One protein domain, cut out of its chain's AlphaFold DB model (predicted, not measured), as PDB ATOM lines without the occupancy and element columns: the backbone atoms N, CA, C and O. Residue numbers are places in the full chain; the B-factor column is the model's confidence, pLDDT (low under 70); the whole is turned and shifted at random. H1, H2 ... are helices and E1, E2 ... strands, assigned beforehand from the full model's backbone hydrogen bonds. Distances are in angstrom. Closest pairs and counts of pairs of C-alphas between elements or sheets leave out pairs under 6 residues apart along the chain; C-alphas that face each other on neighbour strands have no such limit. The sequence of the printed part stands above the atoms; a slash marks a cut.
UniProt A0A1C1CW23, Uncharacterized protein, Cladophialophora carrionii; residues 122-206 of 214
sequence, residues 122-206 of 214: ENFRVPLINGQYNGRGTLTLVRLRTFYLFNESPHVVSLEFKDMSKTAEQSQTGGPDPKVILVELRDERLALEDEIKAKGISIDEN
ATOM      1  N   GLU A 122       9.462 -29.424   2.470       91.48
ATOM      2  CA  GLU A 122       9.362 -30.624   3.291       91.48
ATOM      3  C   GLU A 122       7.986 -30.748   3.947       91.48
ATOM      4  O   GLU A 122       7.264 -29.762   4.173       91.48
ATOM      5  N   ASN A 123       7.627 -31.991   4.252       91.17
ATOM      6  CA  ASN A 123       6.400 -32.315   4.954       91.17
ATOM      7  C   ASN A 123       6.589 -32.178   6.465       91.17
ATOM      8  O   ASN A 123       7.606 -32.554   7.044       91.17
ATOM      9  N   PHE A 124       5.559 -31.657   7.115       91.13
ATOM     10  CA  PHE A 124       5.473 -31.493   8.552       91.13
ATOM     11  C   PHE A 124       4.138 -32.036   9.044       91.13
ATOM     12  O   PHE A 124       3.117 -31.991   8.358       91.13
ATOM     13  N   ARG A 125       4.126 -32.495  10.289       90.44
ATOM     14  CA  ARG A 125       2.914 -32.834  11.025       90.44
ATOM     15  C   ARG A 125       2.700 -31.791  12.104       90.44
ATOM     16  O   ARG A 125       3.540 -31.607  12.982       90.44
ATOM     17  N   VAL A 126       1.573 -31.096  12.013       88.88
ATOM     18  CA  VAL A 126       1.282 -29.911  12.823       88.88
ATOM     19  C   VAL A 126      -0.042 -30.097  13.570       88.88
ATOM     20  O   VAL A 126      -1.025 -30.503  12.948       88.88
ATOM     21  N   PRO A 127      -0.121 -29.785  14.879       87.88
ATOM     22  CA  PRO A 127      -1.359 -29.877  15.647       87.88
ATOM     23  C   PRO A 127      -2.294 -28.721  15.287       87.88
ATOM     24  O   PRO A 127      -2.145 -27.590  15.769       87.88
ATOM     25  N   LEU A 128      -3.267 -29.018  14.430       80.97
ATOM     26  CA  LEU A 128      -4.230 -28.051  13.922       80.97
ATOM     27  C   LEU A 128      -5.651 -28.422  14.351       80.97
ATOM     28  O   LEU A 128      -6.063 -29.575  14.242       80.97
ATOM     29  N   ILE A 129      -6.433 -27.428  14.769       79.49
ATOM     30  CA  ILE A 129      -7.882 -27.550  14.969       79.49
ATOM     31  C   ILE A 129      -8.563 -26.556  14.041       79.49
ATOM     32  O   ILE A 129      -8.268 -25.367  14.089       79.49
ATOM     33  N   ASN A 130      -9.464 -27.032  13.176       74.27
ATOM     34  CA  ASN A 130     -10.165 -26.193  12.190       74.27
ATOM     35  C   ASN A 130      -9.215 -25.311  11.354       74.27
ATOM     36  O   ASN A 130      -9.548 -24.194  10.975       74.27
ATOM     37  N   GLY A 131      -8.003 -25.807  11.091       69.75
ATOM     38  CA  GLY A 131      -6.969 -25.084  10.357       69.75
ATOM     39  C   GLY A 131      -6.152 -24.074  11.166       69.75
ATOM     40  O   GLY A 131      -5.193 -23.539  10.626       69.75
ATOM     41  N   GLN A 132      -6.453 -23.863  12.443       80.34
ATOM     42  CA  GLN A 132      -5.659 -23.015  13.329       80.34
ATOM     43  C   GLN A 132      -4.681 -23.852  14.145       80.34
ATOM     44  O   GLN A 132      -5.007 -24.952  14.594       80.34
ATOM     45  N   TYR A 133      -3.480 -23.321  14.356       82.71
ATOM     46  CA  TYR A 133      -2.511 -23.948  15.242       82.71
ATOM     47  C   TYR A 133      -2.989 -23.904  16.691       82.71
ATOM     48  O   TYR A 133      -3.280 -22.839  17.229       82.71
ATOM     49  N   ASN A 134      -3.048 -25.079  17.317       81.99
ATOM     50  CA  ASN A 134      -3.537 -25.236  18.686       81.99
ATOM     51  C   ASN A 134      -2.456 -25.766  19.647       81.99
ATOM     52  O   ASN A 134      -2.711 -25.976  20.831       81.99
ATOM     53  N   GLY A 135      -1.253 -26.060  19.142       82.19
ATOM     54  CA  GLY A 135      -0.130 -26.626  19.905       82.19
ATOM     55  C   GLY A 135      -0.328 -28.049  20.433       82.19
ATOM     56  O   GLY A 135       0.642 -28.707  20.795       82.19
ATOM     57  N   ARG A 136      -1.566 -28.554  20.464       82.86
ATOM     58  CA  ARG A 136      -1.938 -29.917  20.856       82.86
ATOM     59  C   ARG A 136      -3.140 -30.389  20.045       82.86
ATOM     60  O   ARG A 136      -3.988 -29.578  19.669       82.86
ATOM     61  N   GLY A 137      -3.245 -31.701  19.862       82.14
ATOM     62  CA  GLY A 137      -4.379 -32.350  19.204       82.14
ATOM     63  C   GLY A 137      -3.947 -33.224  18.035       82.14
ATOM     64  O   GLY A 137      -2.784 -33.619  17.941       82.14
ATOM     65  N   THR A 138      -4.903 -33.532  17.161       85.41
ATOM     66  CA  THR A 138      -4.657 -34.309  15.945       85.41
ATOM     67  C   THR A 138      -3.636 -33.604  15.066       85.41
ATOM     68  O   THR A 138      -3.739 -32.405  14.800       85.41
ATOM     69  N   LEU A 139      -2.650 -34.366  14.605       88.39
ATOM     70  CA  LEU A 139      -1.636 -33.867  13.698       88.39
ATOM     71  C   LEU A 139      -2.162 -33.895  12.263       88.39
ATOM     72  O   LEU A 139      -2.620 -34.928  11.776       88.39
ATOM     73  N   THR A 140      -2.078 -32.759  11.585       87.31
ATOM     74  CA  THR A 140      -2.391 -32.618  10.163       87.31
ATOM     75  C   THR A 140      -1.098 -32.603   9.363       87.31
ATOM     76  O   THR A 140      -0.153 -31.907   9.739       87.31
ATOM     77  N   LEU A 141      -1.074 -33.350   8.260       88.46
ATOM     78  CA  LEU A 141       0.018 -33.302   7.295       88.46
ATOM     79  C   LEU A 141      -0.047 -31.989   6.514       88.46
ATOM     80  O   LEU A 141      -1.059 -31.662   5.885       88.46
ATOM     81  N   VAL A 142       1.041 -31.242   6.558       88.60
ATOM     82  CA  VAL A 142       1.193 -29.963   5.878       88.60
ATOM     83  C   VAL A 142       2.566 -29.888   5.224       88.60
ATOM     84  O   VAL A 142       3.480 -30.611   5.604       88.60
ATOM     85  N   ARG A 143       2.731 -28.990   4.260       90.50
ATOM     86  CA  ARG A 143       4.003 -28.735   3.583       90.50
ATOM     87  C   ARG A 143       4.492 -27.338   3.932       90.50
ATOM     88  O   ARG A 143       3.713 -26.390   3.813       90.50
ATOM     89  N   LEU A 144       5.745 -27.191   4.366       92.00
ATOM     90  CA  LEU A 144       6.311 -25.865   4.638       92.00
ATOM     91  C   LEU A 144       6.452 -25.109   3.315       92.00
ATOM     92  O   LEU A 144       7.210 -25.517   2.436       92.00
ATOM     93  N   ARG A 145       5.693 -24.024   3.171       90.50
ATOM     94  CA  ARG A 145       5.624 -23.222   1.948       90.50
ATOM     95  C   ARG A 145       6.660 -22.106   1.959       90.50
ATOM     96  O   ARG A 145       7.373 -21.916   0.986       90.50
ATOM     97  N   THR A 146       6.715 -21.358   3.054       92.04
ATOM     98  CA  THR A 146       7.629 -20.226   3.229       92.04
ATOM     99  C   THR A 146       7.801 -19.924   4.717       92.04
ATOM    100  O   THR A 146       7.165 -20.538   5.575       92.04
ATOM    101  N   PHE A 147       8.671 -18.972   5.027       91.85
ATOM    102  CA  PHE A 147       8.804 -18.381   6.348       91.85
ATOM    103  C   PHE A 147       9.254 -16.922   6.238       91.85
ATOM    104  O   PHE A 147       9.745 -16.490   5.193       91.85
ATOM    105  N   TYR A 148       9.110 -16.164   7.318       87.96
ATOM    106  CA  TYR A 148       9.584 -14.783   7.406       87.96
ATOM    107  C   TYR A 148       9.978 -14.428   8.831       87.96
ATOM    108  O   TYR A 148       9.500 -15.026   9.796       87.96
ATOM    109  N   LEU A 149      10.848 -13.432   8.964       85.48
ATOM    110  CA  LEU A 149      11.102 -12.816  10.254       85.48
ATOM    111  C   LEU A 149       9.917 -11.943  10.649       85.48
ATOM    112  O   LEU A 149       9.337 -11.241   9.826       85.48
ATOM    113  N   PHE A 150       9.549 -11.985  11.922       82.50
ATOM    114  CA  PHE A 150       8.528 -11.096  12.439       82.50
ATOM    115  C   PHE A 150       9.111  -9.689  12.600       82.50
ATOM    116  O   PHE A 150      10.060  -9.490  13.359       82.50
ATOM    117  N   ASN A 151       8.522  -8.707  11.917       78.63
ATOM    118  CA  ASN A 151       9.039  -7.333  11.871       78.63
ATOM    119  C   ASN A 151       9.214  -6.701  13.263       78.63
ATOM    120  O   ASN A 151      10.168  -5.967  13.498       78.63
ATOM    121  N   GLU A 152       8.316  -6.998  14.205       81.06
ATOM    122  CA  GLU A 152       8.359  -6.427  15.560       81.06
ATOM    123  C   GLU A 152       9.271  -7.214  16.514       81.06
ATOM    124  O   GLU A 152       9.598  -6.740  17.603       81.06
ATOM    125  N   SER A 153       9.683  -8.431  16.138       79.88
ATOM    126  CA  SER A 153      10.536  -9.273  16.971       79.88
ATOM    127  C   SER A 153      11.515 -10.072  16.106       79.88
ATOM    128  O   SER A 153      11.161 -11.135  15.597       79.88
ATOM    129  N   PRO A 154      12.783  -9.634  15.976       71.57
ATOM    130  CA  PRO A 154      13.756 -10.249  15.067       71.57
ATOM    131  C   PRO A 154      14.183 -11.669  15.470       71.57
ATOM    132  O   PRO A 154      14.940 -12.306  14.731       71.57
ATOM    133  N   HIS A 155      13.731 -12.140  16.634       75.92
ATOM    134  CA  HIS A 155      13.896 -13.500  17.144       75.92
ATOM    135  C   HIS A 155      12.653 -14.361  16.913       75.92
ATOM    136  O   HIS A 155      12.601 -15.484  17.383       75.92
ATOM    137  N   VAL A 156      11.617 -13.864  16.250       80.88
ATOM    138  CA  VAL A 156      10.431 -14.656  15.937       80.88
ATOM    139  C   VAL A 156      10.419 -14.911  14.443       80.88
ATOM    140  O   VAL A 156      10.576 -13.998  13.637       80.88
ATOM    141  N   VAL A 157      10.270 -16.178  14.090       86.12
ATOM    142  CA  VAL A 157      10.136 -16.658  12.727       86.12
ATOM    143  C   VAL A 157       8.717 -17.156  12.559       86.12
ATOM    144  O   VAL A 157       8.232 -17.989  13.318       86.12
ATOM    145  N   SER A 158       8.039 -16.649  11.551       87.67
ATOM    146  CA  SER A 158       6.747 -17.157  11.150       87.67
ATOM    147  C   SER A 158       6.930 -18.236  10.097       87.67
ATOM    148  O   SER A 158       7.592 -17.997   9.092       87.67
ATOM    149  N   LEU A 159       6.370 -19.416  10.332       90.55
ATOM    150  CA  LEU A 159       6.344 -20.538   9.403       90.55
ATOM    151  C   LEU A 159       4.980 -20.598   8.731       90.55
ATOM    152  O   LEU A 159       3.956 -20.666   9.412       90.55
ATOM    153  N   GLU A 160       4.957 -20.614   7.405       90.03
ATOM    154  CA  GLU A 160       3.726 -20.764   6.640       90.03
ATOM    155  C   GLU A 160       3.631 -22.150   6.027       90.03
ATOM    156  O   GLU A 160       4.502 -22.590   5.275       90.03
ATOM    157  N   PHE A 161       2.520 -22.816   6.300       89.02
ATOM    158  CA  PHE A 161       2.264 -24.167   5.848       89.02
ATOM    159  C   PHE A 161       1.087 -24.225   4.879       89.02
ATOM    160  O   PHE A 161       0.044 -23.599   5.090       89.02
ATOM    161  N   LYS A 162       1.223 -25.055   3.847       86.35
ATOM    162  CA  LYS A 162       0.127 -25.470   2.972       86.35
ATOM    163  C   LYS A 162      -0.464 -26.780   3.485       86.35
ATOM    164  O   LYS A 162       0.265 -27.737   3.724       86.35
ATOM    165  N   ASP A 163      -1.781 -26.833   3.651       81.81
ATOM    166  CA  ASP A 163      -2.475 -28.071   4.020       81.81
ATOM    167  C   ASP A 163      -2.419 -29.089   2.871       81.81
ATOM    168  O   ASP A 163      -2.811 -28.761   1.750       81.81
ATOM    169  N   MET A 164      -1.944 -30.307   3.149       82.26
ATOM    170  CA  MET A 164      -1.836 -31.382   2.155       82.26
ATOM    171  C   MET A 164      -3.053 -32.315   2.150       82.26
ATOM    172  O   MET A 164      -3.209 -33.109   1.230       82.26
ATOM    173  N   SER A 165      -3.935 -32.227   3.151       70.74
ATOM    174  CA  SER A 165      -5.102 -33.112   3.275       70.74
ATOM    175  C   SER A 165      -6.267 -32.754   2.341       70.74
ATOM    176  O   SER A 165      -7.196 -33.546   2.190       70.74
ATOM    177  N   LYS A 166      -6.246 -31.573   1.709       63.36
ATOM    178  CA  LYS A 166      -7.322 -31.108   0.821       63.36
ATOM    179  C   LYS A 166      -6.978 -31.375  -0.644       63.36
ATOM    180  O   LYS A 166      -5.972 -30.885  -1.150       63.36
ATOM    181  N   THR A 167      -7.842 -32.117  -1.336       53.19
ATOM    182  CA  THR A 167      -7.759 -32.335  -2.788       53.19
ATOM    183  C   THR A 167      -7.984 -31.028  -3.559       53.19
ATOM    184  O   THR A 167      -8.634 -30.104  -3.066       53.19
ATOM    185  N   ALA A 168      -7.468 -30.949  -4.793       52.96
ATOM    186  CA  ALA A 168      -7.593 -29.771  -5.662       52.96
ATOM    187  C   ALA A 168      -9.051 -29.294  -5.839       52.96
ATOM    188  O   ALA A 168      -9.302 -28.095  -5.956       52.96
ATOM    189  N   GLU A 169     -10.023 -30.205  -5.768       47.80
ATOM    190  CA  GLU A 169     -11.460 -29.908  -5.838       47.80
ATOM    191  C   GLU A 169     -11.940 -28.983  -4.704       47.80
ATOM    192  O   GLU A 169     -12.814 -28.149  -4.917       47.80
ATOM    193  N   GLN A 170     -11.319 -29.046  -3.520       48.18
ATOM    194  CA  GLN A 170     -11.639 -28.163  -2.389       48.18
ATOM    195  C   GLN A 170     -10.922 -26.803  -2.449       48.18
ATOM    196  O   GLN A 170     -11.201 -25.933  -1.627       48.18
ATOM    197  N   SER A 171      -9.992 -26.607  -3.391       45.88
ATOM    198  CA  SER A 171      -9.243 -25.351  -3.555       45.88
ATOM    199  C   SER A 171      -9.908 -24.353  -4.515       45.88
ATOM    200  O   SER A 171      -9.547 -23.177  -4.523       45.88
ATOM    201  N   GLN A 172     -10.906 -24.793  -5.293       43.66
ATOM    202  CA  GLN A 172     -11.556 -23.978  -6.329       43.66
ATOM    203  C   GLN A 172     -12.479 -22.873  -5.786       43.66
ATOM    204  O   GLN A 172     -12.797 -21.939  -6.517       43.66
ATOM    205  N   THR A 173     -12.895 -22.923  -4.519       45.65
ATOM    206  CA  THR A 173     -13.811 -21.931  -3.917       45.65
ATOM    207  C   THR A 173     -13.109 -20.781  -3.185       45.65
ATOM    208  O   THR A 173     -13.744 -20.051  -2.430       45.65
ATOM    209  N   GLY A 174     -11.819 -20.572  -3.448       41.23
ATOM    210  CA  GLY A 174     -10.958 -19.663  -2.693       41.23
ATOM    211  C   GLY A 174     -10.000 -20.507  -1.870       41.23
ATOM    212  O   GLY A 174     -10.388 -21.075  -0.850       41.23
ATOM    213  N   GLY A 175      -8.779 -20.676  -2.385       45.88
ATOM    214  CA  GLY A 175      -7.775 -21.557  -1.796       45.88
ATOM    215  C   GLY A 175      -7.604 -21.275  -0.298       45.88
ATOM    216  O   GLY A 175      -7.616 -20.110   0.093       45.88
ATOM    217  N   PRO A 176      -7.493 -22.307   0.556       53.91
ATOM    218  CA  PRO A 176      -7.358 -22.090   1.988       53.91
ATOM    219  C   PRO A 176      -6.090 -21.284   2.260       53.91
ATOM    220  O   PRO A 176      -5.013 -21.666   1.792       53.91
ATOM    221  N   ASP A 177      -6.241 -20.197   3.017       58.47
ATOM    222  CA  ASP A 177      -5.130 -19.346   3.426       58.47
ATOM    223  C   ASP A 177      -3.991 -20.201   4.007       58.47
ATOM    224  O   ASP A 177      -4.254 -21.172   4.737       58.47
ATOM    225  N   PRO A 178      -2.724 -19.882   3.684       62.87
ATOM    226  CA  PRO A 178      -1.592 -20.556   4.296       62.87
ATOM    227  C   PRO A 178      -1.711 -20.469   5.819       62.87
ATOM    228  O   PRO A 178      -2.048 -19.433   6.393       62.87
ATOM    229  N   LYS A 179      -1.454 -21.590   6.490       72.55
ATOM    230  CA  LYS A 179      -1.546 -21.670   7.945       72.55
ATOM    231  C   LYS A 179      -0.251 -21.156   8.537       72.55
ATOM    232  O   LYS A 179       0.810 -21.724   8.293       72.55
ATOM    233  N   VAL A 180      -0.357 -20.090   9.317       68.36
ATOM    234  CA  VAL A 180       0.782 -19.374   9.884       68.36
ATOM    235  C   VAL A 180       1.043 -19.849  11.313       68.36
ATOM    236  O   VAL A 180       0.133 -19.864  12.142       68.36
ATOM    237  N   ILE A 181       2.285 -20.217  11.618       74.32
ATOM    238  CA  ILE A 181       2.731 -20.576  12.965       74.32
ATOM    239  C   ILE A 181       3.929 -19.729  13.346       74.32
ATOM    240  O   ILE A 181       4.967 -19.781  12.698       74.32
ATOM    241  N   LEU A 182       3.812 -19.010  14.458       71.13
ATOM    242  CA  LEU A 182       4.926 -18.263  15.023       71.13
ATOM    243  C   LEU A 182       5.812 -19.194  15.857       71.13
ATOM    244  O   LEU A 182       5.390 -19.745  16.880       71.13
ATOM    245  N   VAL A 183       7.058 -19.341  15.427       70.62
ATOM    246  CA  VAL A 183       8.136 -19.986  16.170       70.62
ATOM    247  C   VAL A 183       9.042 -18.894  16.710       70.62
ATOM    248  O   VAL A 183       9.594 -18.084  15.976       70.62
ATOM    249  N   GLU A 184       9.170 -18.836  18.026       68.74
ATOM    250  CA  GLU A 184      10.058 -17.879  18.668       68.74
ATOM    251  C   GLU A 184      11.421 -18.547  18.863       68.74
ATOM    252  O   GLU A 184      11.499 -19.450  19.690       68.74
ATOM    253  N   LEU A 185      12.457 -18.053  18.170       65.00
ATOM    254  CA  LEU A 185      13.887 -18.277  18.440       65.00
ATOM    255  C   LEU A 185      14.270 -17.647  19.777       65.00
ATOM    256  O   LEU A 185      15.119 -16.762  19.815       65.00
ATOM    257  N   ARG A 186      13.576 -17.981  20.863       61.01
ATOM    258  CA  ARG A 186      13.797 -17.385  22.188       61.01
ATOM    259  C   ARG A 186      14.628 -18.279  23.087       61.01
ATOM    260  O   ARG A 186      15.309 -17.741  23.961       61.01
ATOM    261  N   ASP A 187      14.570 -19.598  22.916       62.62
ATOM    262  CA  ASP A 187      15.320 -20.496  23.782       62.62
ATOM    263  C   ASP A 187      16.760 -20.605  23.281       62.62
ATOM    264  O   ASP A 187      17.083 -21.277  22.304       62.62
ATOM    265  N   GLU A 188      17.665 -19.946  24.000       57.91
ATOM    266  CA  GLU A 188      19.100 -19.973  23.726       57.91
ATOM    267  C   GLU A 188      19.711 -21.389  23.714       57.91
ATOM    268  O   GLU A 188      20.820 -21.557  23.198       57.91
ATOM    269  N   ARG A 189      19.015 -22.387  24.283       60.16
ATOM    270  CA  ARG A 189      19.486 -23.768  24.456       60.16
ATOM    271  C   ARG A 189      19.010 -24.720  23.363       60.16
ATOM    272  O   ARG A 189      19.645 -25.755  23.181       60.16
ATOM    273  N   LEU A 190      17.918 -24.407  22.669       63.06
ATOM    274  CA  LEU A 190      17.281 -25.320  21.719       63.06
ATOM    275  C   LEU A 190      17.738 -25.054  20.280       63.06
ATOM    276  O   LEU A 190      18.096 -23.930  19.912       63.06
ATOM    277  N   ALA A 191      17.780 -26.098  19.447       72.10
ATOM    278  CA  ALA A 191      17.787 -25.913  18.000       72.10
ATOM    279  C   ALA A 191      16.514 -25.269  17.490       72.10
ATOM    280  O   ALA A 191      15.477 -25.477  18.093       72.10
ATOM    281  N   LEU A 192      16.565 -24.517  16.377       75.24
ATOM    282  CA  LEU A 192      15.328 -24.090  15.714       75.24
ATOM    283  C   LEU A 192      14.442 -25.318  15.460       75.24
ATOM    284  O   LEU A 192      13.243 -25.290  15.702       75.24
ATOM    285  N   GLU A 193      15.056 -26.428  15.055       78.97
ATOM    286  CA  GLU A 193      14.387 -27.720  14.940       78.97
ATOM    287  C   GLU A 193      13.801 -28.214  16.275       78.97
ATOM    288  O   GLU A 193      12.666 -28.682  16.308       78.97
ATOM    289  N   ASP A 194      14.526 -28.075  17.387       82.28
ATOM    290  CA  ASP A 194      14.029 -28.460  18.712       82.28
ATOM    291  C   ASP A 194      12.922 -27.523  19.215       82.28
ATOM    292  O   ASP A 194      11.998 -27.980  19.878       82.28
ATOM    293  N   GLU A 195      12.965 -26.227  18.893       82.41
ATOM    294  CA  GLU A 195      11.901 -25.268  19.190       82.41
ATOM    295  C   GLU A 195      10.648 -25.579  18.373       82.41
ATOM    296  O   GLU A 195       9.546 -25.593  18.922       82.41
ATOM    297  N   ILE A 196      10.803 -25.904  17.085       85.12
ATOM    298  CA  ILE A 196       9.721 -26.408  16.230       85.12
ATOM    299  C   ILE A 196       9.120 -27.677  16.864       85.12
ATOM    300  O   ILE A 196       7.908 -27.740  17.088       85.12
ATOM    301  N   LYS A 197       9.954 -28.645  17.265       86.46
ATOM    302  CA  LYS A 197       9.515 -29.865  17.969       86.46
ATOM    303  C   LYS A 197       8.833 -29.561  19.302       86.46
ATOM    304  O   LYS A 197       7.808 -30.166  19.613       86.46
ATOM    305  N   ALA A 198       9.323 -28.588  20.066       84.28
ATOM    306  CA  ALA A 198       8.725 -28.147  21.327       84.28
ATOM    307  C   ALA A 198       7.350 -27.485  21.128       84.28
ATOM    308  O   ALA A 198       6.496 -27.551  22.014       84.28
ATOM    309  N   LYS A 199       7.092 -26.909  19.947       82.62
ATOM    310  CA  LYS A 199       5.760 -26.462  19.504       82.62
ATOM    311  C   LYS A 199       4.853 -27.627  19.067       82.62
ATOM    312  O   LYS A 199       3.742 -27.386  18.592       82.62
ATOM    313  N   GLY A 200       5.280 -28.877  19.243       86.17
ATOM    314  CA  GLY A 200       4.527 -30.073  18.864       86.17
ATOM    315  C   GLY A 200       4.511 -30.333  17.359       86.17
ATOM    316  O   GLY A 200       3.655 -31.074  16.887       86.17
ATOM    317  N   ILE A 201       5.414 -29.698  16.608       87.84
ATOM    318  CA  ILE A 201       5.528 -29.838  15.158       87.84
ATOM    319  C   ILE A 201       6.642 -30.841  14.868       87.84
ATOM    320  O   ILE A 201       7.772 -30.644  15.303       87.84
ATOM    321  N   SER A 202       6.353 -31.901  14.121       88.47
ATOM    322  CA  SER A 202       7.382 -32.858  13.699       88.47
ATOM    323  C   SER A 202       7.638 -32.754  12.202       88.47
ATOM    324  O   SER A 202       6.693 -32.636  11.423       88.47
ATOM    325  N   ILE A 203       8.906 -32.834  11.805       84.62
ATOM    326  CA  ILE A 203       9.293 -33.047  10.406       84.62
ATOM    327  C   ILE A 203       8.866 -34.471  10.035       84.62
ATOM    328  O   ILE A 203       9.135 -35.407  10.791       84.62
ATOM    329  N   ASP A 204       8.153 -34.629   8.923       82.86
ATOM    330  CA  ASP A 204       7.752 -35.938   8.409       82.86
ATOM    331  C   ASP A 204       8.815 -36.415   7.413       82.86
ATOM    332  O   ASP A 204       8.675 -36.241   6.206       82.86
ATOM    333  N   GLU A 205       9.910 -36.981   7.931       69.13
ATOM    334  CA  GLU A 205      11.012 -37.519   7.110       69.13
ATOM    335  C   GLU A 205      10.558 -38.696   6.226       69.13
ATOM    336  O   GLU A 205      11.184 -39.013   5.216       69.13
ATOM    337  N   ASN A 206       9.426 -39.319   6.565       59.17
ATOM    338  CA  ASN A 206       8.820 -40.396   5.795       59.17
ATOM    339  C   ASN A 206       7.898 -39.816   4.712       59.17
ATOM    340  O   ASN A 206       6.676 -39.945   4.781       59.17
TER     341      ASN A 206
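AT A GLANCE: This is residues 122 to 206 of the 214 residues of an uncharacterized protein of Cladophialophora carrionii (UniProt A0A1C1CW23). A meander, four successive antiparallel neighbour strands, curls like part of a barrel, H1 beside E4; residues 167 to 174 stick out. The printed part, 85 residues, is mostly strand: E1 to E4, then H1. It is compact, radius of gyration of the C-alphas 13.3 A, spanning 44 by 29 by 21 A.

IN THESE COORDINATES: E1, residues 123 to 129, begins at C-alpha (6.400, -32.315, 4.954). E2, residues 139 to 150, measures 25.0 A; E3, 153 to 163, 26.3 A. E4 is 179 to 184; H1, 192 to 198, ends at C-alpha (8.725, -28.147, 21.327).

HOW THE PARTS SIT: Hairpins E1-E2, E2-E3 and E3-E4 have N 124 and O 142, N 145 and O 160, N 159 and O 181, each 2.8 A, within hydrogen-bond range. H1, every O i to N i+4 pair within range, is on the sheet, height 7.2 A. Its closest C-alphas to E4 are Ile 196 and Val 183, 6.6 A.

THE WHOLE: The printed part has no cut; the E3 to E4 link is long; 24 residues have pLDDT under 70, among them residues 166 to 178.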